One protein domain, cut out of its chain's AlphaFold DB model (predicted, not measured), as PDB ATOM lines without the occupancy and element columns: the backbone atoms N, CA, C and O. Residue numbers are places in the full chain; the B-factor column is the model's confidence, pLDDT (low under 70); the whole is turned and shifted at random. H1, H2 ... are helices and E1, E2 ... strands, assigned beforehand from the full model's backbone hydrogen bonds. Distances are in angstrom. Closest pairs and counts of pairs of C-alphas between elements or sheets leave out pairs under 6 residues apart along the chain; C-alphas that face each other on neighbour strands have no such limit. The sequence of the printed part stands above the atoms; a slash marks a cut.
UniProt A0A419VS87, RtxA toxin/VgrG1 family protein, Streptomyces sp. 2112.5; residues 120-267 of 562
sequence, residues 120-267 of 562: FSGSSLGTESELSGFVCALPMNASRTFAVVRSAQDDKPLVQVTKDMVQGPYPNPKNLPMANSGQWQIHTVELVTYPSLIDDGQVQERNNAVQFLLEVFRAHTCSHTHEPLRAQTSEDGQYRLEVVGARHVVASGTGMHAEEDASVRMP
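Overview. This is residues 120 to 267 of the 562 residues of the protein "RtxA toxin/VgrG1 family protein" of Streptomyces sp. 2112.5 (UniProt A0A419VS87). One antiparallel sheet of six strands, strongly twisted and curled like part of a barrel, wraps round a single long helix, H1, with edge strands E5 and E6. The 148 printed residues hold one named helix and six named strands, along the chain E1 E2 E3 E4 H1 E5 E6; the class is mixed, helices and strands, in two layers. The whole is compact, with a radius of gyration of the C-alphas of 15.4 A, but elongated in outline, 49 by 29 by 26 A.

Arrangement. The sheet's order is E5 E2 E3 E4 E1 E6. Look first at inner strands E3, residues 157 to 169, and E4, residues 184 to 193, a hairpin with N 162 and O 190 2.9 A apart, within hydrogen-bond range. E2, residues 145 to 151, forms a hairpin with E3 (N 149 to O 159, 2.8 A). Edge strand E5, residues 239 to 243, neighbours E2 (N 150 to O 240, 2.9 A). E1, residues 124 to 139, neighbours E4 (N 129 to O 191, 2.9 A) and bends by 102 degrees at residue 133. After that bend it pairs with edge strand E6, residues 249 to 252 (N 135 to O 251, 2.9 A). E2 E3 E4 are a meander, each the antiparallel neighbour of the one before; E1, antiparallel neighbour of E4, completes a Greek key. H1, residues 200 to 223, is on the sheet, with every O i to N i+4 pair within hydrogen-bond range. Its closest C-alphas to E3 are Arg 206 and Leu 158, 5.6 A, and to E6 Thr 221 and Ser 252, 5.1 A.

Along the chain. Find C-alpha 124 at (49.049, 12.063, 32.100); from there E1 runs 33.3 A. E2 spans 17.6 A, E3 31.0 A and E4 25.7 A. H1 runs 34.8 A from C-alpha 200 at (56.102, 15.687, 41.017). E5 spans 13.3 A, and E6, 10.2 A, ends at C-alpha 252, (30.163, 34.973, 48.897).

Size, cuts and confidence. The C-alphas farthest apart, Ser 121 and Asn 175, are 50.6 A apart. The printed part has no cut; its long links are residues 170 to 183 and 224 to 238. Its mean pLDDT is 93.4, and no printed residue is under 70.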
ATOM      1  N   PHE A 120      51.228  13.529  25.156       94.19
ATOM      2  CA  PHE A 120      52.097  13.357  26.326       94.19
ATOM      3  C   PHE A 120      53.084  12.213  26.108       94.19
ATOM      4  O   PHE A 120      52.712  11.199  25.541       94.19
ATOM      5  N   SER A 121      54.319  12.329  26.597       91.44
ATOM      6  CA  SER A 121      55.342  11.274  26.477       91.44
ATOM      7  C   SER A 121      55.143  10.063  27.391       91.44
ATOM      8  O   SER A 121      55.933   9.128  27.353       91.44
ATOM      9  N   GLY A 122      54.097  10.069  28.211       89.44
ATOM     10  CA  GLY A 122      53.766   9.006  29.149       89.44
ATOM     11  C   GLY A 122      52.373   9.216  29.725       89.44
ATOM     12  O   GLY A 122      51.573   9.986  29.181       89.44
ATOM     13  N   SER A 123      52.091   8.547  30.844       90.81
ATOM     14  CA  SER A 123      50.838   8.735  31.570       90.81
ATOM     15  C   SER A 123      50.652  10.200  31.959       90.81
ATOM     16  O   SER A 123      51.586  10.877  32.400       90.81
ATOM     17  N   SER A 124      49.428  10.686  31.800       94.25
ATOM     18  CA  SER A 124      49.049  12.063  32.100       94.25
ATOM     19  C   SER A 124      47.947  12.119  33.147       94.25
ATOM     20  O   SER A 124      47.183  11.165  33.306       94.25
ATOM     21  N   LEU A 125      47.857  13.238  33.860       94.50
ATOM     22  CA  LEU A 125      46.795  13.502  34.821       94.50
ATOM     23  C   LEU A 125      46.274  14.933  34.689       94.50
ATOM     24  O   LEU A 125      47.042  15.866  34.457       94.50
ATOM     25  N   GLY A 126      44.970  15.093  34.875       96.38
ATOM     26  CA  GLY A 126      44.292  16.357  35.143       96.38
ATOM     27  C   GLY A 126      43.380  16.190  36.357       96.38
ATOM     28  O   GLY A 126      42.986  15.079  36.704       96.38
ATOM     29  N   THR A 127      43.061  17.286  37.026       96.75
ATOM     30  CA  THR A 127      42.271  17.295  38.260       96.75
ATOM     31  C   THR A 127      41.142  18.300  38.161       96.75
ATOM     32  O   THR A 127      41.279  19.349  37.532       96.75
ATOM     33  N   GLU A 128      40.040  17.962  38.812       96.62
ATOM     34  CA  GLU A 128      38.842  18.784  38.923       96.62
ATOM     35  C   GLU A 128      38.564  18.958  40.419       96.62
ATOM     36  O   GLU A 128      38.716  18.021  41.208       96.62
ATOM     37  N   SER A 129      38.296  20.183  40.857       96.75
ATOM     38  CA  SER A 129      38.040  20.494  42.265       96.75
ATOM     39  C   SER A 129      36.907  21.498  42.375       96.75
ATOM     40  O   SER A 129      37.091  22.691  42.116       96.75
ATOM     41  N   GLU A 130      35.742  21.004  42.779       95.19
ATOM     42  CA  GLU A 130      34.594  21.836  43.100       95.19
ATOM     43  C   GLU A 130      34.852  22.609  44.400       95.19
ATOM     44  O   GLU A 130      35.285  22.059  45.419       95.19
ATOM     45  N   LEU A 131      34.603  23.914  44.355       95.94
ATOM     46  CA  LEU A 131      34.757  24.812  45.489       95.94
ATOM     47  C   LEU A 131      33.413  25.063  46.173       95.94
ATOM     48  O   LEU A 131      32.351  25.003  45.557       95.94
ATOM     49  N   SER A 132      33.458  25.397  47.460       93.25
ATOM     50  CA  SER A 132      32.276  25.739  48.254       93.25
ATOM     51  C   SER A 132      32.472  27.006  49.088       93.25
ATOM     52  O   SER A 132      33.582  27.527  49.223       93.25
ATOM     53  N   GLY A 133      31.364  27.524  49.628       91.75
ATOM     54  CA  GLY A 133      31.322  28.760  50.420       91.75
ATOM     55  C   GLY A 133      31.190  30.045  49.596       91.75
ATOM     56  O   GLY A 133      31.172  31.137  50.166       91.75
ATOM     57  N   PHE A 134      31.112  29.923  48.270       96.50
ATOM     58  CA  PHE A 134      30.873  31.018  47.335       96.50
ATOM     59  C   PHE A 134      30.364  30.473  45.991       96.50
ATOM     60  O   PHE A 134      30.443  29.272  45.728       96.50
ATOM     61  N   VAL A 135      29.882  31.368  45.132       97.50
ATOM     62  CA  VAL A 135      29.354  31.054  43.800       97.50
ATOM     63  C   VAL A 135      29.890  32.015  42.743       97.50
ATOM     64  O   VAL A 135      30.394  33.102  43.050       97.50
ATOM     65  N   CYS A 136      29.734  31.643  41.474       97.88
ATOM     66  CA  CYS A 136      29.827  32.586  40.365       97.88
ATOM     67  C   CYS A 136      28.454  32.793  39.724       97.88
ATOM     68  O   CYS A 136      27.608  31.902  39.752       97.88
ATOM     69  N   ALA A 137      28.223  33.961  39.130       97.75
ATOM     70  CA  ALA A 137      27.048  34.188  38.300       97.75
ATOM     71  C   ALA A 137      27.445  34.752  36.938       97.75
ATOM     72  O   ALA A 137      28.277  35.656  36.854       97.75
ATOM     73  N   LEU A 138      26.852  34.201  35.877       96.62
ATOM     74  CA  LEU A 138      27.125  34.542  34.477       96.62
ATOM     75  C   LEU A 138      25.838  34.450  33.636       96.62
ATOM     76  O   LEU A 138      24.906  33.748  34.032       96.62
ATOM     77  N   PRO A 139      25.775  35.076  32.443       95.12
ATOM     78  CA  PRO A 139      24.705  34.828  31.475       95.12
ATOM     79  C   PRO A 139      24.543  33.335  31.140       95.12
ATOM     80  O   PRO A 139      25.534  32.605  31.044       95.12
ATOM     81  N   MET A 140      23.310  32.887  30.876       88.31
ATOM     82  CA  MET A 140      22.998  31.473  30.601       88.31
ATOM     83  C   MET A 140      23.855  30.871  29.469       88.31
ATOM     84  O   MET A 140      24.313  29.734  29.561       88.31
ATOM     85  N   ASN A 141      24.142  31.660  28.431       88.06
ATOM     86  CA  ASN A 141      24.938  31.262  27.266       88.06
ATOM     87  C   ASN A 141      26.446  31.553  27.392       88.06
ATOM     88  O   ASN A 141      27.172  31.435  26.402       88.06
ATOM     89  N   ALA A 142      26.927  31.972  28.565       90.94
ATOM     90  CA  ALA A 142      28.349  32.212  28.779       90.94
ATOM     91  C   ALA A 142      29.157  30.910  28.678       90.94
ATOM     92  O   ALA A 142      28.680  29.842  29.079       90.94
ATOM     93  N   SER A 143      30.393  31.024  28.185       91.38
ATOM     94  CA  SER A 143      31.373  29.937  28.175       91.38
ATOM     95  C   SER A 143      31.544  29.323  29.567       91.38
ATOM     96  O   SER A 143      31.396  30.012  30.576       91.38
ATOM     97  N   ARG A 144      31.873  28.024  29.614       93.25
ATOM     98  CA  ARG A 144      32.161  27.316  30.871       93.25
ATOM     99  C   ARG A 144      33.311  27.984  31.633       93.25
ATOM    100  O   ARG A 144      33.182  28.252  32.821       93.25
ATOM    101  N   THR A 145      34.403  28.287  30.937       96.44
ATOM    102  CA  THR A 145      35.604  28.906  31.512       96.44
ATOM    103  C   THR A 145      35.517  30.427  31.457       96.44
ATOM    104  O   THR A 145      35.259  30.991  30.390       96.44
ATOM    105  N   PHE A 146      35.767  31.095  32.585       95.88
ATOM    106  CA  PHE A 146      35.745  32.563  32.673       95.88
ATOM    107  C   PHE A 146      37.056  33.179  33.176       95.88
ATOM    108  O   PHE A 146      37.272  34.376  32.966       95.88
ATOM    109  N   ALA A 147      37.965  32.380  33.737       97.44
ATOM    110  CA  ALA A 147      39.338  32.790  34.021       97.44
ATOM    111  C   ALA A 147      40.325  31.618  33.876       97.44
ATOM    112  O   ALA A 147      39.924  30.453  33.864       97.44
ATOM    113  N   VAL A 148      41.611  31.929  33.731       97.94
ATOM    114  CA  VAL A 148      42.712  30.965  33.588       97.94
ATOM    115  C   VAL A 148      43.900  31.445  34.414       97.94
ATOM    116  O   VAL A 148      44.202  32.633  34.417       97.94
ATOM    117  N   VAL A 149      44.593  30.533  35.088       98.31
ATOM    118  CA  VAL A 149      45.907  30.795  35.681       98.31
ATOM    119  C   VAL A 149      47.001  30.246  34.788       98.31
ATOM    120  O   VAL A 149      46.925  29.101  34.334       98.31
ATOM    121  N   ARG A 150      48.029  31.064  34.576       97.56
ATOM    122  CA  ARG A 150      49.246  30.721  33.844       97.56
ATOM    123  C   ARG A 150      50.468  30.836  34.737       97.56
ATOM    124  O   ARG A 150      50.491  31.664  35.647       97.56
ATOM    125  N   SER A 151      51.491  30.053  34.426       96.50
ATOM    126  CA  SER A 151      52.846  30.326  34.892       96.50
ATOM    127  C   SER A 151      53.305  31.665  34.321       96.50
ATOM    128  O   SER A 151      53.147  31.957  33.132       96.50
ATOM    129  N   ALA A 152      53.861  32.510  35.181       93.81
ATOM    130  CA  ALA A 152      54.368  33.803  34.770       93.81
ATOM    131  C   ALA A 152      55.680  33.693  33.978       93.81
ATOM    132  O   ALA A 152      55.983  34.590  33.186       93.81
ATOM    133  N   GLN A 153      56.431  32.606  34.186       91.88
ATOM    134  CA  GLN A 153      57.763  32.400  33.620       91.88
ATOM    135  C   GLN A 153      57.714  32.045  32.130       91.88
ATOM    136  O   GLN A 153      58.486  32.584  31.343       91.88
ATOM    137  N   ASP A 154      56.800  31.155  31.746       93.06
ATOM    138  CA  ASP A 154      56.739  30.541  30.413       93.06
ATOM    139  C   ASP A 154      55.349  30.636  29.755       93.06
ATOM    140  O   ASP A 154      55.128  30.080  28.682       93.06
ATOM    141  N   ASP A 155      54.409  31.356  30.381       93.75
ATOM    142  CA  ASP A 155      53.023  31.546  29.925       93.75
ATOM    143  C   ASP A 155      52.193  30.251  29.809       93.75
ATOM    144  O   ASP A 155      51.078  30.237  29.268       93.75
ATOM    145  N   LYS A 156      52.702  29.148  30.366       95.50
ATOM    146  CA  LYS A 156      52.040  27.847  30.353       95.50
ATOM    147  C   LYS A 156      50.717  27.913  31.121       95.50
ATOM    148  O   LYS A 156      50.704  28.333  32.278       95.50
ATOM    149  N   PRO A 157      49.590  27.476  30.532       97.06
ATOM    150  CA  PRO A 157      48.324  27.423  31.246       97.06
ATOM    151  C   PRO A 157      48.322  26.273  32.266       97.06
ATOM    152  O   PRO A 157      48.714  25.149  31.952       97.06
ATOM    153  N   LEU A 158      47.876  26.562  33.491       97.88
ATOM    154  CA  LEU A 158      47.944  25.640  34.632       97.88
ATOM    155  C   LEU A 158      46.562  25.236  35.141       97.88
ATOM    156  O   LEU A 158      46.316  24.052  35.364       97.88
ATOM    157  N   VAL A 159      45.644  26.197  35.287       98.31
ATOM    158  CA  VAL A 159      44.309  25.961  35.865       98.31
ATOM    159  C   VAL A 159      43.259  26.803  35.147       98.31
ATOM    160  O   VAL A 159      43.472  27.986  34.899       98.31
ATOM    161  N   GLN A 160      42.113  26.220  34.818       98.19
ATOM    162  CA  GLN A 160      40.911  26.930  34.394       98.19
ATOM    163  C   GLN A 160      39.987  27.162  35.591       98.19
ATOM    164  O   GLN A 160      39.784  26.266  36.407       98.19
ATOM    165  N   VAL A 161      39.380  28.345  35.656       98.25
ATOM    166  CA  VAL A 161      38.260  28.642  36.551       98.25
ATOM    167  C   VAL A 161      36.973  28.528  35.748       98.25
ATOM    168  O   VAL A 161      36.762  29.269  34.776       98.25
ATOM    169  N   THR A 162      36.120  27.592  36.148       97.56
ATOM    170  CA  THR A 162      34.921  27.233  35.397       97.56
ATOM    171  C   THR A 162      33.655  27.341  36.233       97.56
ATOM    172  O   THR A 162      33.690  27.224  37.458       97.56
ATOM    173  N   LYS A 163      32.530  27.594  35.560       95.31
ATOM    174  CA  LYS A 163      31.197  27.376  36.126       95.31
ATOM    175  C   LYS A 163      30.830  25.899  35.979       95.31
ATOM    176  O   LYS A 163      31.041  25.342  34.899       95.31
ATOM    177  N   ASP A 164      30.249  25.314  37.016       92.25
ATOM    178  CA  ASP A 164      29.794  23.922  37.001       92.25
ATOM    179  C   ASP A 164      28.268  23.828  37.203       92.25
ATOM    180  O   ASP A 164      27.502  24.248  36.322       92.25
ATOM    181  N   MET A 165      27.792  23.338  38.350       89.38
ATOM    182  CA  MET A 165      26.370  23.091  38.582       89.38
ATOM    183  C   MET A 165      25.565  24.386  38.694       89.38
ATOM    184  O   MET A 165      25.881  25.255  39.505       89.38
ATOM    185  N   VAL A 166      24.476  24.491  37.923       93.69
ATOM    186  CA  VAL A 166      23.493  25.584  38.032       93.69
ATOM    187  C   VAL A 166      22.779  25.508  39.386       93.69
ATOM    188  O   VAL A 166      22.232  24.465  39.733       93.69
ATOM    189  N   GLN A 167      22.725  26.627  40.106       92.31
ATOM    190  CA  GLN A 167      22.053  26.778  41.406       92.31
ATOM    191  C   GLN A 167      20.762  27.614  41.326       92.31
ATOM    192  O   GLN A 167      20.039  27.741  42.311       92.31
ATOM    193  N   GLY A 168      20.450  28.176  40.154       94.31
ATOM    194  CA  GLY A 168      19.239  28.962  39.901       94.31
ATOM    195  C   GLY A 168      19.526  30.371  39.369       94.31
ATOM    196  O   GLY A 168      20.675  30.705  39.078       94.31
ATOM    197  N   PRO A 169      18.493  31.215  39.203       96.50
ATOM    198  CA  PRO A 169      18.646  32.561  38.655       96.50
ATOM    199  C   PRO A 169      19.394  33.501  39.613       96.50
ATOM    200  O   PRO A 169      19.183  33.467  40.821       96.50
ATOM    201  N   TYR A 170      20.224  34.391  39.066       97.44
ATOM    202  CA  TYR A 170      20.950  35.399  39.847       97.44
ATOM    203  C   TYR A 170      20.086  36.653  40.098       97.44
ATOM    204  O   TYR A 170      19.671  37.289  39.125       97.44
ATOM    205  N   PRO A 171      19.837  37.061  41.362       94.75
ATOM    206  CA  PRO A 171      18.906  38.151  41.682       94.75
ATOM    207  C   PRO A 171      19.490  39.565  41.533       94.75
ATOM    208  O   PRO A 171      18.751  40.536  41.659       94.75
ATOM    209  N   ASN A 172      20.795  39.703  41.264       95.56
ATOM    210  CA  ASN A 172      21.489  40.990  41.125       95.56
ATOM    211  C   ASN A 172      21.314  41.954  42.330       95.56
ATOM    212  O   ASN A 172      20.895  43.100  42.150       95.56
ATOM    213  N   PRO A 173      21.670  41.544  43.565       94.00
ATOM    214  CA  PRO A 173      21.379  42.311  44.782       94.00
ATOM    215  C   PRO A 173      22.107  43.665  44.865       94.00
ATOM    216  O   PRO A 173      21.692  44.537  45.623       94.00
ATOM    217  N   LYS A 174      23.175  43.868  44.079       93.38
ATOM    218  CA  LYS A 174      23.900  45.148  43.970       93.38
ATOM    219  C   LYS A 174      23.477  46.004  42.765       93.38
ATOM    220  O   LYS A 174      24.133  47.002  42.484       93.38
ATOM    221  N   ASN A 175      22.404  45.644  42.051       93.44
ATOM    222  CA  ASN A 175      21.896  46.374  40.879       93.44
ATOM    223  C   ASN A 175      22.970  46.647  39.806       93.44
ATOM    224  O   ASN A 175      23.053  47.735  39.233       93.44
ATOM    225  N   LEU A 176      23.811  45.651  39.526       92.31
ATOM    226  CA  LEU A 176      24.915  45.754  38.577       92.31
ATOM    227  C   LEU A 176      24.376  45.892  37.144       92.31
ATOM    228  O   LEU A 176      23.696  44.976  36.666       92.31
ATOM    229  N   PRO A 177      24.726  46.960  36.399       92.56
ATOM    230  CA  PRO A 177      24.210  47.181  35.045       92.56
ATOM    231  C   PRO A 177      24.474  46.015  34.084       92.56
ATOM    232  O   PRO A 177      23.632  45.672  33.254       92.56
ATOM    233  N   MET A 178      25.628  45.355  34.222       90.56
ATOM    234  CA  MET A 178      26.024  44.233  33.365       90.56
ATOM    235  C   MET A 178      25.146  42.980  33.526       90.56
ATOM    236  O   MET A 178      25.118  42.145  32.612       90.56
ATOM    237  N   ALA A 179      24.439  42.865  34.656       91.06
ATOM    238  CA  ALA A 179      23.565  41.749  35.005       91.06
ATOM    239  C   ALA A 179      22.077  42.007  34.698       91.06
ATOM    240  O   ALA A 179      21.262  41.098  34.827       91.06
ATOM    241  N   ASN A 180      21.718  43.191  34.187       87.94
ATOM    242  CA  ASN A 180      20.333  43.535  33.825       87.94
ATOM    243  C   ASN A 180      19.819  42.819  32.557       87.94
ATOM    244  O   ASN A 180      18.652  42.944  32.199       87.94
ATOM    245  N   SER A 181      20.682  42.090  31.841       83.69
ATOM    246  CA  SER A 181      20.325  41.347  30.628       83.69
ATOM    247  C   SER A 181      21.108  40.038  30.507       83.69
ATOM    248  O   SER A 181      22.253  39.937  30.959       83.69
ATOM    249  N   GLY A 182      20.518  39.042  29.837       80.69
ATOM    250  CA  GLY A 182      21.176  37.763  29.530       80.69
ATOM    251  C   GLY A 182      20.832  36.596  30.461       80.69
ATOM    252  O   GLY A 182      21.559  35.608  30.441       80.69
ATOM    253  N   GLN A 183      19.750  36.708  31.249       91.81
ATOM    254  CA  GLN A 183      19.221  35.636  32.112       91.81
ATOM    255  C   GLN A 183      20.319  34.980  32.958       91.81
ATOM    256  O   GLN A 183      20.643  33.805  32.784       91.81
ATOM    257  N   TRP A 184      20.946  35.771  33.829       96.81
ATOM    258  CA  TRP A 184      22.082  35.304  34.613       96.81
ATOM    259  C   TRP A 184      21.683  34.153  35.535       96.81
ATOM    260  O   TRP A 184      20.615  34.177  36.149       96.81
ATOM    261  N   GLN A 185      22.557  33.159  35.620       96.75
ATOM    262  CA  GLN A 185      22.419  31.998  36.487       96.75
ATOM    263  C   GLN A 185      23.580  31.971  37.473       96.75
ATOM    264  O   GLN A 185      24.698  32.365  37.132       96.75
ATOM    265  N   ILE A 186      23.294  31.504  38.678       97.56
ATOM    266  CA  ILE A 186      24.262  31.169  39.710       97.56
ATOM    267  C   ILE A 186      24.787  29.765  39.422       97.56
ATOM    268  O   ILE A 186      24.019  28.873  39.057       97.56
ATOM    269  N   HIS A 187      26.088  29.574  39.597       97.50
ATOM    270  CA  HIS A 187      26.760  28.295  39.451       97.50
ATOM    271  C   HIS A 187      27.755  28.060  40.589       97.50
ATOM    272  O   HIS A 187      28.362  29.011  41.096       97.50
ATOM    273  N   THR A 188      27.987  26.790  40.926       96.38
ATOM    274  CA  THR A 188      29.202  26.412  41.659       96.38
ATOM    275  C   THR A 188      30.436  26.689  40.800       96.38
ATOM    276  O   THR A 188      30.353  26.844  39.574       96.38
ATOM    277  N   VAL A 189      31.580  26.839  41.463       97.94
ATOM    278  CA  VAL A 189      32.865  27.102  40.812       97.94
ATOM    279  C   VAL A 189      33.715  25.852  40.899       97.94
ATOM    280  O   VAL A 189      33.902  25.304  41.981       97.94
ATOM    281  N   GLU A 190      34.277  25.449  39.770       97.94
ATOM    282  CA  GLU A 190      35.175  24.308  39.681       97.94
ATOM    283  C   GLU A 190      36.513  24.735  39.079       97.94
ATOM    284  O   GLU A 190      36.574  25.461  38.074       97.94
ATOM    285  N   LEU A 191      37.591  24.279  39.712       98.38
ATOM    286  CA  LEU A 191      38.952  24.442  39.224       98.38
ATOM    287  C   LEU A 191      39.366  23.203  38.442       98.38
ATOM    288  O   LEU A 191      39.389  22.109  39.000       98.38
ATOM    289  N   VAL A 192      39.730  23.390  37.173       98.06
ATOM    290  CA  VAL A 192      40.140  22.303  36.275       98.06
ATOM    291  C   VAL A 192      41.591  22.512  35.869       98.06
ATOM    292  O   VAL A 192      41.913  23.496  35.200       98.06
ATOM    293  N   THR A 193      42.494  21.621  36.266       98.00
ATOM    294  CA  THR A 193      43.907  21.741  35.882       98.00
ATOM    295  C   THR A 193      44.115  21.339  34.423       98.00
ATOM    296  O   THR A 193      43.482  20.418  33.907       98.00
ATOM    297  N   TYR A 194      45.020  22.033  33.731       97.62
ATOM    298  CA  TYR A 194      45.487  21.564  32.426       97.62
ATOM    299  C   TYR A 194      46.290  20.284  32.636       97.62
ATOM    300  O   TYR A 194      47.149  20.282  33.516       97.62
ATOM    301  N   PRO A 195      46.089  19.218  31.848       96.50
ATOM    302  CA  PRO A 195      46.778  17.962  32.103       96.50
ATOM    303  C   PRO A 195      48.309  18.099  32.008       96.50
ATOM    304  O   PRO A 195      48.830  18.921  31.247       96.50
ATOM    305  N   SER A 196      49.038  17.313  32.800       95.12
ATOM    306  CA  SER A 196      50.499  17.128  32.718       95.12
ATOM    307  C   SER A 196      50.862  15.661  32.717       95.12
ATOM    308  O   SER A 196      50.034  14.816  33.041       95.12
ATOM    309  N   LEU A 197      52.133  15.372  32.444       92.94
ATOM    310  CA  LEU A 197      52.738  14.120  32.884       92.94
ATOM    311  C   LEU A 197      52.588  13.949  34.403       92.94
ATOM    312  O   LEU A 197      52.495  14.931  35.149       92.94
ATOM    313  N   ILE A 198      52.586  12.692  34.842       88.75
ATOM    314  CA  ILE A 198      52.658  12.329  36.261       88.75
ATOM    315  C   ILE A 198      54.102  12.532  36.749       88.75
ATOM    316  O   ILE A 198      54.881  11.591  36.872       88.75
ATOM    317  N   ASP A 199      54.447  13.795  36.985       86.31
ATOM    318  CA  ASP A 199      55.746  14.270  37.463       86.31
ATOM    319  C   ASP A 199      55.541  15.195  38.671       86.31
ATOM    320  O   ASP A 199      54.713  16.109  38.620       86.31
ATOM    321  N   ASP A 200      56.295  14.972  39.749       85.12
ATOM    322  CA  ASP A 200      56.102  15.687  41.017       85.12
ATOM    323  C   ASP A 200      56.256  17.207  40.853       85.12
ATOM    324  O   ASP A 200      55.490  17.971  41.445       85.12
ATOM    325  N   GLY A 201      57.183  17.665  40.006       91.12
ATOM    326  CA  GLY A 201      57.386  19.089  39.735       91.12
ATOM    327  C   GLY A 201      56.190  19.717  39.019       91.12
ATOM    328  O   GLY A 201      55.646  20.729  39.466       91.12
ATOM    329  N   GLN A 202      55.729  19.088  37.936       92.56
ATOM    330  CA  GLN A 202      54.581  19.574  37.161       92.56
ATOM    331  C   GLN A 202      53.266  19.535  37.942       92.56
ATOM    332  O   GLN A 202      52.398  20.398  37.753       92.56
ATOM    333  N   VAL A 203      53.105  18.540  38.809       91.88
ATOM    334  CA  VAL A 203      51.941  18.427  39.685       91.88
ATOM    335  C   VAL A 203      51.992  19.490  40.777       91.88
ATOM    336  O   VAL A 203      51.000  20.187  41.001       91.88
ATOM    337  N   GLN A 204      53.151  19.688  41.409       93.12
ATOM    338  CA  GLN A 204      53.310  20.706  42.441       93.12
ATOM    339  C   GLN A 204      53.078  22.124  41.897       93.12
ATOM    340  O   GLN A 204      52.451  22.939  42.572       93.12
ATOM    341  N   GLU A 205      53.508  22.410  40.666       95.25
ATOM    342  CA  GLU A 205      53.242  23.677  39.968       95.25
ATOM    343  C   GLU A 205      51.732  23.971  39.875       95.25
ATOM    344  O   GLU A 205      51.269  25.056  40.235       95.25
ATOM    345  N   ARG A 206      50.927  22.979  39.472       96.69
ATOM    346  CA  ARG A 206      49.459  23.102  39.405       96.69
ATOM    347  C   ARG A 206      48.833  23.239  40.783       96.69
ATOM    348  O   ARG A 206      47.939  24.063  40.966       96.69
ATOM    349  N   ASN A 207      49.318  22.474  41.757       94.88
ATOM    350  CA  ASN A 207      48.847  22.557  43.136       94.88
ATOM    351  C   ASN A 207      49.071  23.958  43.718       94.88
ATOM    352  O   ASN A 207      48.181  24.501  44.375       94.88
ATOM    353  N   ASN A 208      50.226  24.566  43.442       95.12
ATOM    354  CA  ASN A 208      50.540  25.930  43.859       95.12
ATOM    355  C   ASN A 208      49.659  26.966  43.143       95.12
ATOM    356  O   ASN A 208      49.129  27.859  43.800       95.12
ATOM    357  N   ALA A 209      49.417  26.811  41.837       97.44
ATOM    358  CA  ALA A 209      48.487  27.668  41.097       97.44
ATOM    359  C   ALA A 209      47.046  27.587  41.642       97.44
ATOM    360  O   ALA A 209      46.337  28.596  41.695       97.44
ATOM    361  N   VAL A 210      46.613  26.408  42.104       97.56
ATOM    362  CA  VAL A 210      45.334  26.244  42.810       97.56
ATOM    363  C   VAL A 210      45.347  26.952  44.167       97.56
ATOM    364  O   VAL A 210      44.371  27.627  44.486       97.56
ATOM    365  N   GLN A 211      46.429  26.877  44.954       95.56
ATOM    366  CA  GLN A 211      46.515  27.638  46.214       95.56
ATOM    367  C   GLN A 211      46.420  29.144  45.979       95.56
ATOM    368  O   GLN A 211      45.642  29.809  46.663       95.56
ATOM    369  N   PHE A 212      47.132  29.650  44.969       96.88
ATOM    370  CA  PHE A 212      47.029  31.040  44.546       96.88
ATOM    371  C   PHE A 212      45.567  31.416  44.260       96.88
ATOM    372  O   PHE A 212      45.066  32.388  44.817       96.88
ATOM    373  N   LEU A 213      44.825  30.611  43.490       97.88
ATOM    374  CA  LEU A 213      43.395  30.851  43.253       97.88
ATOM    375  C   LEU A 213      42.555  30.857  44.531       97.88
ATOM    376  O   LEU A 213      41.678  31.707  44.675       97.88
ATOM    377  N   LEU A 214      42.799  29.938  45.466       96.44
ATOM    378  CA  LEU A 214      42.070  29.918  46.737       96.44
ATOM    379  C   LEU A 214      42.300  31.207  47.539       96.44
ATOM    380  O   LEU A 214      41.359  31.727  48.137       96.44
ATOM    381  N   GLU A 215      43.517  31.748  47.532       94.12
ATOM    382  CA  GLU A 215      43.838  33.044  48.144       94.12
ATOM    383  C   GLU A 215      43.137  34.199  47.423       94.12
ATOM    384  O   GLU A 215      42.494  35.024  48.080       94.12
ATOM    385  N   VAL A 216      43.157  34.198  46.083       96.50
ATOM    386  CA  VAL A 216      42.403  35.156  45.263       96.50
ATOM    387  C   VAL A 216      40.926  35.152  45.646       96.50
ATOM    388  O   VAL A 216      40.367  36.212  45.923       96.50
ATOM    389  N   PHE A 217      40.285  33.983  45.697       97.12
ATOM    390  CA  PHE A 217      38.862  33.899  46.017       97.12
ATOM    391  C   PHE A 217      38.561  34.344  47.439       97.12
ATOM    392  O   PHE A 217      37.557  35.022  47.647       97.12
ATOM    393  N   ARG A 218      39.407  34.014  48.421       93.56
ATOM    394  CA  ARG A 218      39.224  34.476  49.807       93.56
ATOM    395  C   ARG A 218      39.285  35.998  49.892       93.56
ATOM    396  O   ARG A 218      38.392  36.605  50.472       93.56
ATOM    397  N   ALA A 219      40.284  36.625  49.273       92.50
ATOM    398  CA  ALA A 219      40.389  38.082  49.250       92.50
ATOM    399  C   ALA A 219      39.216  38.727  48.487       92.50
ATOM    400  O   ALA A 219      38.633  39.715  48.942       92.50
ATOM    401  N   HIS A 220      38.829  38.142  47.350       94.38
ATOM    402  CA  HIS A 220      37.742  38.641  46.508       94.38
ATOM    403  C   HIS A 220      36.385  38.559  47.205       94.38
ATOM    404  O   HIS A 220      35.665  39.549  47.263       94.38
ATOM    405  N   THR A 221      36.045  37.413  47.787       91.19
ATOM    406  CA  THR A 221      34.766  37.213  48.493       91.19
ATOM    407  C   THR A 221      34.664  38.081  49.752       91.19
ATOM    408  O   THR A 221      33.583  38.568  50.073       91.19
ATOM    409  N   CYS A 222      35.781  38.390  50.415       87.94
ATOM    410  CA  CYS A 222      35.785  39.287  51.572       87.94
ATOM    411  C   CYS A 222      35.572  40.772  51.239       87.94
ATOM    412  O   CYS A 222      35.009  41.493  52.058       87.94
ATOM    413  N   SER A 223      36.073  41.277  50.105       86.81
ATOM    414  CA  SER A 223      36.123  42.735  49.855       86.81
ATOM    415  C   SER A 223      35.496  43.190  48.540       86.81
ATOM    416  O   SER A 223      35.193  44.367  48.389       86.81
ATOM    417  N   HIS A 224      35.266  42.268  47.610       91.88
ATOM    418  CA  HIS A 224      34.795  42.533  46.250       91.88
ATOM    419  C   HIS A 224      33.662  41.567  45.856       91.88
ATOM    420  O   HIS A 224      33.499  41.214  44.688       91.88
ATOM    421  N   THR A 225      32.865  41.105  46.828       93.00
ATOM    422  CA  THR A 225      31.710  40.235  46.551       93.00
ATOM    423  C   THR A 225      30.759  40.894  45.546       93.00
ATOM    424  O   THR A 225      30.513  42.104  45.603       93.00
ATOM    425  N   HIS A 226      30.221  40.099  44.621       95.38
ATOM    426  CA  HIS A 226      29.452  40.537  43.454       95.38
ATOM    427  C   HIS A 226      30.218  41.412  42.452       95.38
ATOM    428  O   HIS A 226      29.599  42.058  41.612       95.38
ATOM    429  N   GLU A 227      31.547  41.413  42.472       94.94
ATOM    430  CA  GLU A 227      32.346  41.982  41.386       94.94
ATOM    431  C   GLU A 227      32.920  40.876  40.487       94.94
ATOM    432  O   GLU A 227      33.097  39.736  40.939       94.94
ATOM    433  N   PRO A 228      33.221  41.181  39.211       95.81
ATOM    434  CA  PRO A 228      34.037  40.307  38.376       95.81
ATOM    435  C   PRO A 228      35.428  40.118  38.989       95.81
ATOM    436  O   PRO A 228      35.985  41.055  39.568       95.81
ATOM    437  N   LEU A 229      36.026  38.940  38.797       96.19
ATOM    438  CA  LEU A 229      37.452  38.753  39.058       96.19
ATOM    439  C   LEU A 229      38.267  39.761  38.246       96.19
ATOM    440  O   LEU A 229      37.882  40.167  37.145       96.19
ATOM    441  N   ARG A 230      39.426  40.129  38.785       94.06
ATOM    442  CA  ARG A 230      40.392  41.006  38.125       94.06
ATOM    443  C   ARG A 230      41.638  40.207  37.773       94.06
ATOM    444  O   ARG A 230      42.026  39.301  38.508       94.06
ATOM    445  N   ALA A 231      42.251  40.550  36.644       94.25
ATOM    446  CA  ALA A 231      43.552  40.001  36.307       94.25
ATOM    447  C   ALA A 231      44.576  40.458  37.353       94.25
ATOM    448  O   ALA A 231      44.585  41.631  37.733       94.25
ATOM    449  N   GLN A 232      45.409  39.538  37.828       95.38
ATOM    450  CA  GLN A 232      46.425  39.829  38.838       95.38
ATOM    451  C   GLN A 232      47.542  38.791  38.817       95.38
ATOM    452  O   GLN A 232      47.369  37.690  38.300       95.38
ATOM    453  N   THR A 233      48.689  39.155  39.379       95.88
ATOM    454  CA  THR A 233      49.857  38.275  39.517       95.88
ATOM    455  C   THR A 233      50.038  37.933  40.993       95.88
ATOM    456  O   THR A 233      49.732  38.770  41.842       95.88
ATOM    457  N   SER A 234      50.488  36.719  41.303       95.12
ATOM    458  CA  SER A 234      50.848  36.322  42.667       95.12
ATOM    459  C   SER A 234      51.978  37.197  43.224       95.12
ATOM    460  O   SER A 234      52.771  37.757  42.466       95.12
ATOM    461  N   GLU A 235      52.060  37.326  44.551       91.38
ATOM    462  CA  GLU A 235      53.056  38.186  45.217       91.38
ATOM    463  C   GLU A 235      54.503  37.775  44.904       91.38
ATOM    464  O   GLU A 235      55.374  38.623  44.734       91.38
ATOM    465  N   ASP A 236      54.743  36.471  44.766       91.19
ATOM    466  CA  ASP A 236      56.029  35.883  44.376       91.19
ATOM    467  C   ASP A 236      56.323  35.980  42.864       91.19
ATOM    468  O   ASP A 236      57.360  35.503  42.392       91.19
ATOM    469  N   GLY A 237      55.411  36.577  42.090       94.56
ATOM    470  CA  GLY A 237      55.536  36.763  40.650       94.56
ATOM    471  C   GLY A 237      55.435  35.478  39.825       94.56
ATOM    472  O   GLY A 237      55.715  35.535  38.633       94.56
ATOM    473  N   GLN A 238      55.073  34.334  40.419       96.12
ATOM    474  CA  GLN A 238      55.103  33.021  39.759       96.12
ATOM    475  C   GLN A 238      53.860  32.711  38.921       96.12
ATOM    476  O   GLN A 238      53.953  31.973  37.940       96.12
ATOM    477  N   TYR A 239      52.698  33.267  39.268       98.25
ATOM    478  CA  TYR A 239      51.417  32.924  38.650       98.25
ATOM    479  C   TYR A 239      50.658  34.171  38.208       98.25
ATOM    480  O   TYR A 239      50.594  35.161  38.932       98.25
ATOM    481  N   ARG A 240      50.025  34.116  37.032       97.81
ATOM    482  CA  ARG A 240      49.135  35.167  36.519       97.81
ATOM    483  C   ARG A 240      47.718  34.639  36.368       97.81
ATOM    484  O   ARG A 240      47.505  33.653  35.670       97.81
ATOM    485  N   LEU A 241      46.752  35.317  36.981       97.94
ATOM    486  CA  LEU A 241      45.326  35.143  36.725       97.94
ATOM    487  C   LEU A 241      44.900  36.030  35.552       97.94
ATOM    488  O   LEU A 241      45.014  37.254  35.618       97.94
ATOM    489  N   GLU A 242      44.340  35.418  34.517       96.06
ATOM    490  CA  GLU A 242      43.761  36.072  33.347       96.06
ATOM    491  C   GLU A 242      42.246  35.870  33.311       96.06
ATOM    492  O   GLU A 242      41.744  34.754  33.456       96.06
ATOM    493  N   VAL A 243      41.499  36.945  33.068       95.38
ATOM    494  CA  VAL A 243      40.038  36.897  32.937       95.38
ATOM    495  C   VAL A 243      39.672  36.811  31.461       95.38
ATOM    496  O   VAL A 243      39.792  37.785  30.722       95.38
ATOM    497  N   VAL A 244      39.193  35.643  31.036       91.94
ATOM    498  CA  VAL A 244      38.814  35.361  29.638       91.94
ATOM    499  C   VAL A 244      37.326  35.613  29.365       91.94
ATOM    500  O   VAL A 244      36.912  35.801  28.223       91.94
ATOM    501  N   GLY A 245      36.501  35.665  30.416       85.31
ATOM    502  CA  GLY A 245      35.068  35.938  30.335       85.31
ATOM    503  C   GLY A 245      34.667  37.128  31.196       85.31
ATOM    504  O   GLY A 245      34.227  36.945  32.321       85.31
ATOM    505  N   ALA A 246      34.753  38.354  30.678       74.50
ATOM    506  CA  ALA A 246      34.532  39.570  31.476       74.50
ATOM    507  C   ALA A 246      33.103  39.738  32.047       74.50
ATOM    508  O   ALA A 246      32.898  40.531  32.961       74.50
ATOM    509  N   ARG A 247      32.099  39.012  31.529       91.75
ATOM    510  CA  ARG A 247      30.708  39.071  32.019       91.75
ATOM    511  C   ARG A 247      30.429  37.986  33.056       91.75
ATOM    512  O   ARG A 247      29.723  37.024  32.764       91.75
ATOM    513  N   HIS A 248      30.981  38.169  34.248       96.25
ATOM    514  CA  HIS A 248      30.737  37.314  35.404       96.25
ATOM    515  C   HIS A 248      30.812  38.122  36.697       96.25
ATOM    516  O   HIS A 248      31.358  39.224  36.704       96.25
ATOM    517  N   VAL A 249      30.307  37.557  37.789       97.25
ATOM    518  CA  VAL A 249      30.605  38.010  39.151       97.25
ATOM    519  C   VAL A 249      30.935  36.815  40.031       97.25
ATOM    520  O   VAL A 249      30.459  35.708  39.774       97.25
ATOM    521  N   VAL A 250      31.724  37.051  41.073       97.56
ATOM    522  CA  VAL A 250      31.989  36.086  42.144       97.56
ATOM    523  C   VAL A 250      31.378  36.623  43.432       97.56
ATOM    524  O   VAL A 250      31.605  37.781  43.781       97.56
ATOM    525  N   ALA A 251      30.579  35.810  44.118       95.81
ATOM    526  CA  ALA A 251      29.815  36.229  45.289       95.81
ATOM    527  C   ALA A 251      29.955  35.238  46.445       95.81
ATOM    528  O   ALA A 251      29.912  34.028  46.229       95.81
ATOM    529  N   SER A 252      30.115  35.760  47.659       92.50
ATOM    530  CA  SER A 252      30.163  34.973  48.897       92.50
ATOM    531  C   SER A 252      28.866  34.203  49.134       92.50
ATOM    532  O   SER A 252      27.790  34.653  48.740       92.50
ATOM    533  N   GLY A 253      28.975  33.059  49.811       91.12
ATOM    534  CA  GLY A 253      27.827  32.245  50.190       91.12
ATOM    535  C   GLY A 253      27.007  31.797  48.981       91.12
ATOM    536  O   GLY A 253      27.546  31.208  48.043       91.12
ATOM    537  N   THR A 254      25.703  32.059  49.021       91.25
ATOM    538  CA  THR A 254      24.753  31.667  47.967       91.25
ATOM    539  C   THR A 254      24.661  32.669  46.818       91.25
ATOM    540  O   THR A 254      24.091  32.352  45.776       91.25
ATOM    541  N   GLY A 255      25.205  33.880  46.990       91.56
ATOM    542  CA  GLY A 255      25.103  34.965  46.013       91.56
ATOM    543  C   GLY A 255      23.697  35.562  45.892       91.56
ATOM    544  O   GLY A 255      23.410  36.255  44.910       91.56
ATOM    545  N   MET A 256      22.825  35.299  46.869       90.56
ATOM    546  CA  MET A 256      21.456  35.818  46.907       90.56
ATOM    547  C   MET A 256      21.382  37.186  47.590       90.56
ATOM    548  O   MET A 256      20.510  37.991  47.256       90.56
ATOM    549  N   HIS A 257      22.305  37.469  48.511       87.75
ATOM    550  CA  HIS A 257      22.349  38.707  49.285       87.75
ATOM    551  C   HIS A 257      23.605  39.517  48.975       87.75
ATOM    552  O   HIS A 257      24.638  38.957  48.640       87.75
ATOM    553  N   ALA A 258      23.526  40.844  49.111       84.50
ATOM    554  CA  ALA A 258      24.638  41.740  48.781       84.50
ATOM    555  C   ALA A 258      25.906  41.489  49.621       84.50
ATOM    556  O   ALA A 258      27.009  41.780  49.147       84.50
ATOM    557  N   GLU A 259      25.736  40.971  50.839       81.62
ATOM    558  CA  GLU A 259      26.796  40.605  51.775       81.62
ATOM    559  C   GLU A 259      26.457  39.262  52.431       81.62
ATOM    560  O   GLU A 259      25.340  39.059  52.908       81.62
ATOM    561  N   GLU A 260      27.431  38.354  52.443       78.69
ATOM    562  CA  GLU A 260      27.393  37.045  53.102       78.69
ATOM    563  C   GLU A 260      28.815  36.721  53.592       78.69
ATOM    564  O   GLU A 260      29.798  37.212  53.023       78.69
ATOM    565  N   ASP A 261      28.935  35.885  54.627       76.19
ATOM    566  CA  ASP A 261      30.234  35.513  55.192       76.19
ATOM    567  C   ASP A 261      31.094  34.743  54.177       76.19
ATOM    568  O   ASP A 261      30.698  33.714  53.617       76.19
ATOM    569  N   ALA A 262      32.320  35.219  53.963       77.56
ATOM    570  CA  ALA A 262      33.284  34.556  53.097       77.56
ATOM    571  C   ALA A 262      33.763  33.238  53.727       77.56
ATOM    572  O   ALA A 262      34.267  33.208  54.851       77.56
ATOM    573  N   SER A 263      33.634  32.129  52.995       85.69
ATOM    574  CA  SER A 263      33.950  30.797  53.527       85.69
ATOM    575  C   SER A 263      34.543  29.839  52.489       85.69
ATOM    576  O   SER A 263      34.307  28.635  52.556       85.69
ATOM    577  N   VAL A 264      35.344  30.369  51.557       92.06
ATOM    578  CA  VAL A 264      35.976  29.617  50.456       92.06
ATOM    579  C   VAL A 264      36.674  28.345  50.949       92.06
ATOM    580  O   VAL A 264      37.639  28.396  51.724       92.06
ATOM    581  N   ARG A 265      36.202  27.201  50.453       90.94
ATOM    582  CA  ARG A 265      36.689  25.856  50.779       90.94
ATOM    583  C   ARG A 265      36.823  25.008  49.519       90.94
ATOM    584  O   ARG A 265      36.097  25.205  48.552       90.94
ATOM    585  N   MET A 266      37.717  24.029  49.576       93.50
ATOM    586  CA  MET A 266      37.893  22.986  48.569       93.50
ATOM    587  C   MET A 266      37.763  21.623  49.269       93.50
ATOM    588  O   MET A 266      38.752  21.088  49.777       93.50
ATOM    589  N   PRO A 267      36.534  21.102  49.420       89.56
ATOM    590  CA  PRO A 267      36.300  19.842  50.109       89.56
ATOM    591  C   PRO A 267      36.861  18.656  49.301       89.56
ATOM    592  O   PRO A 267      36.621  18.589  48.097       89.56
TER     593      PRO A 267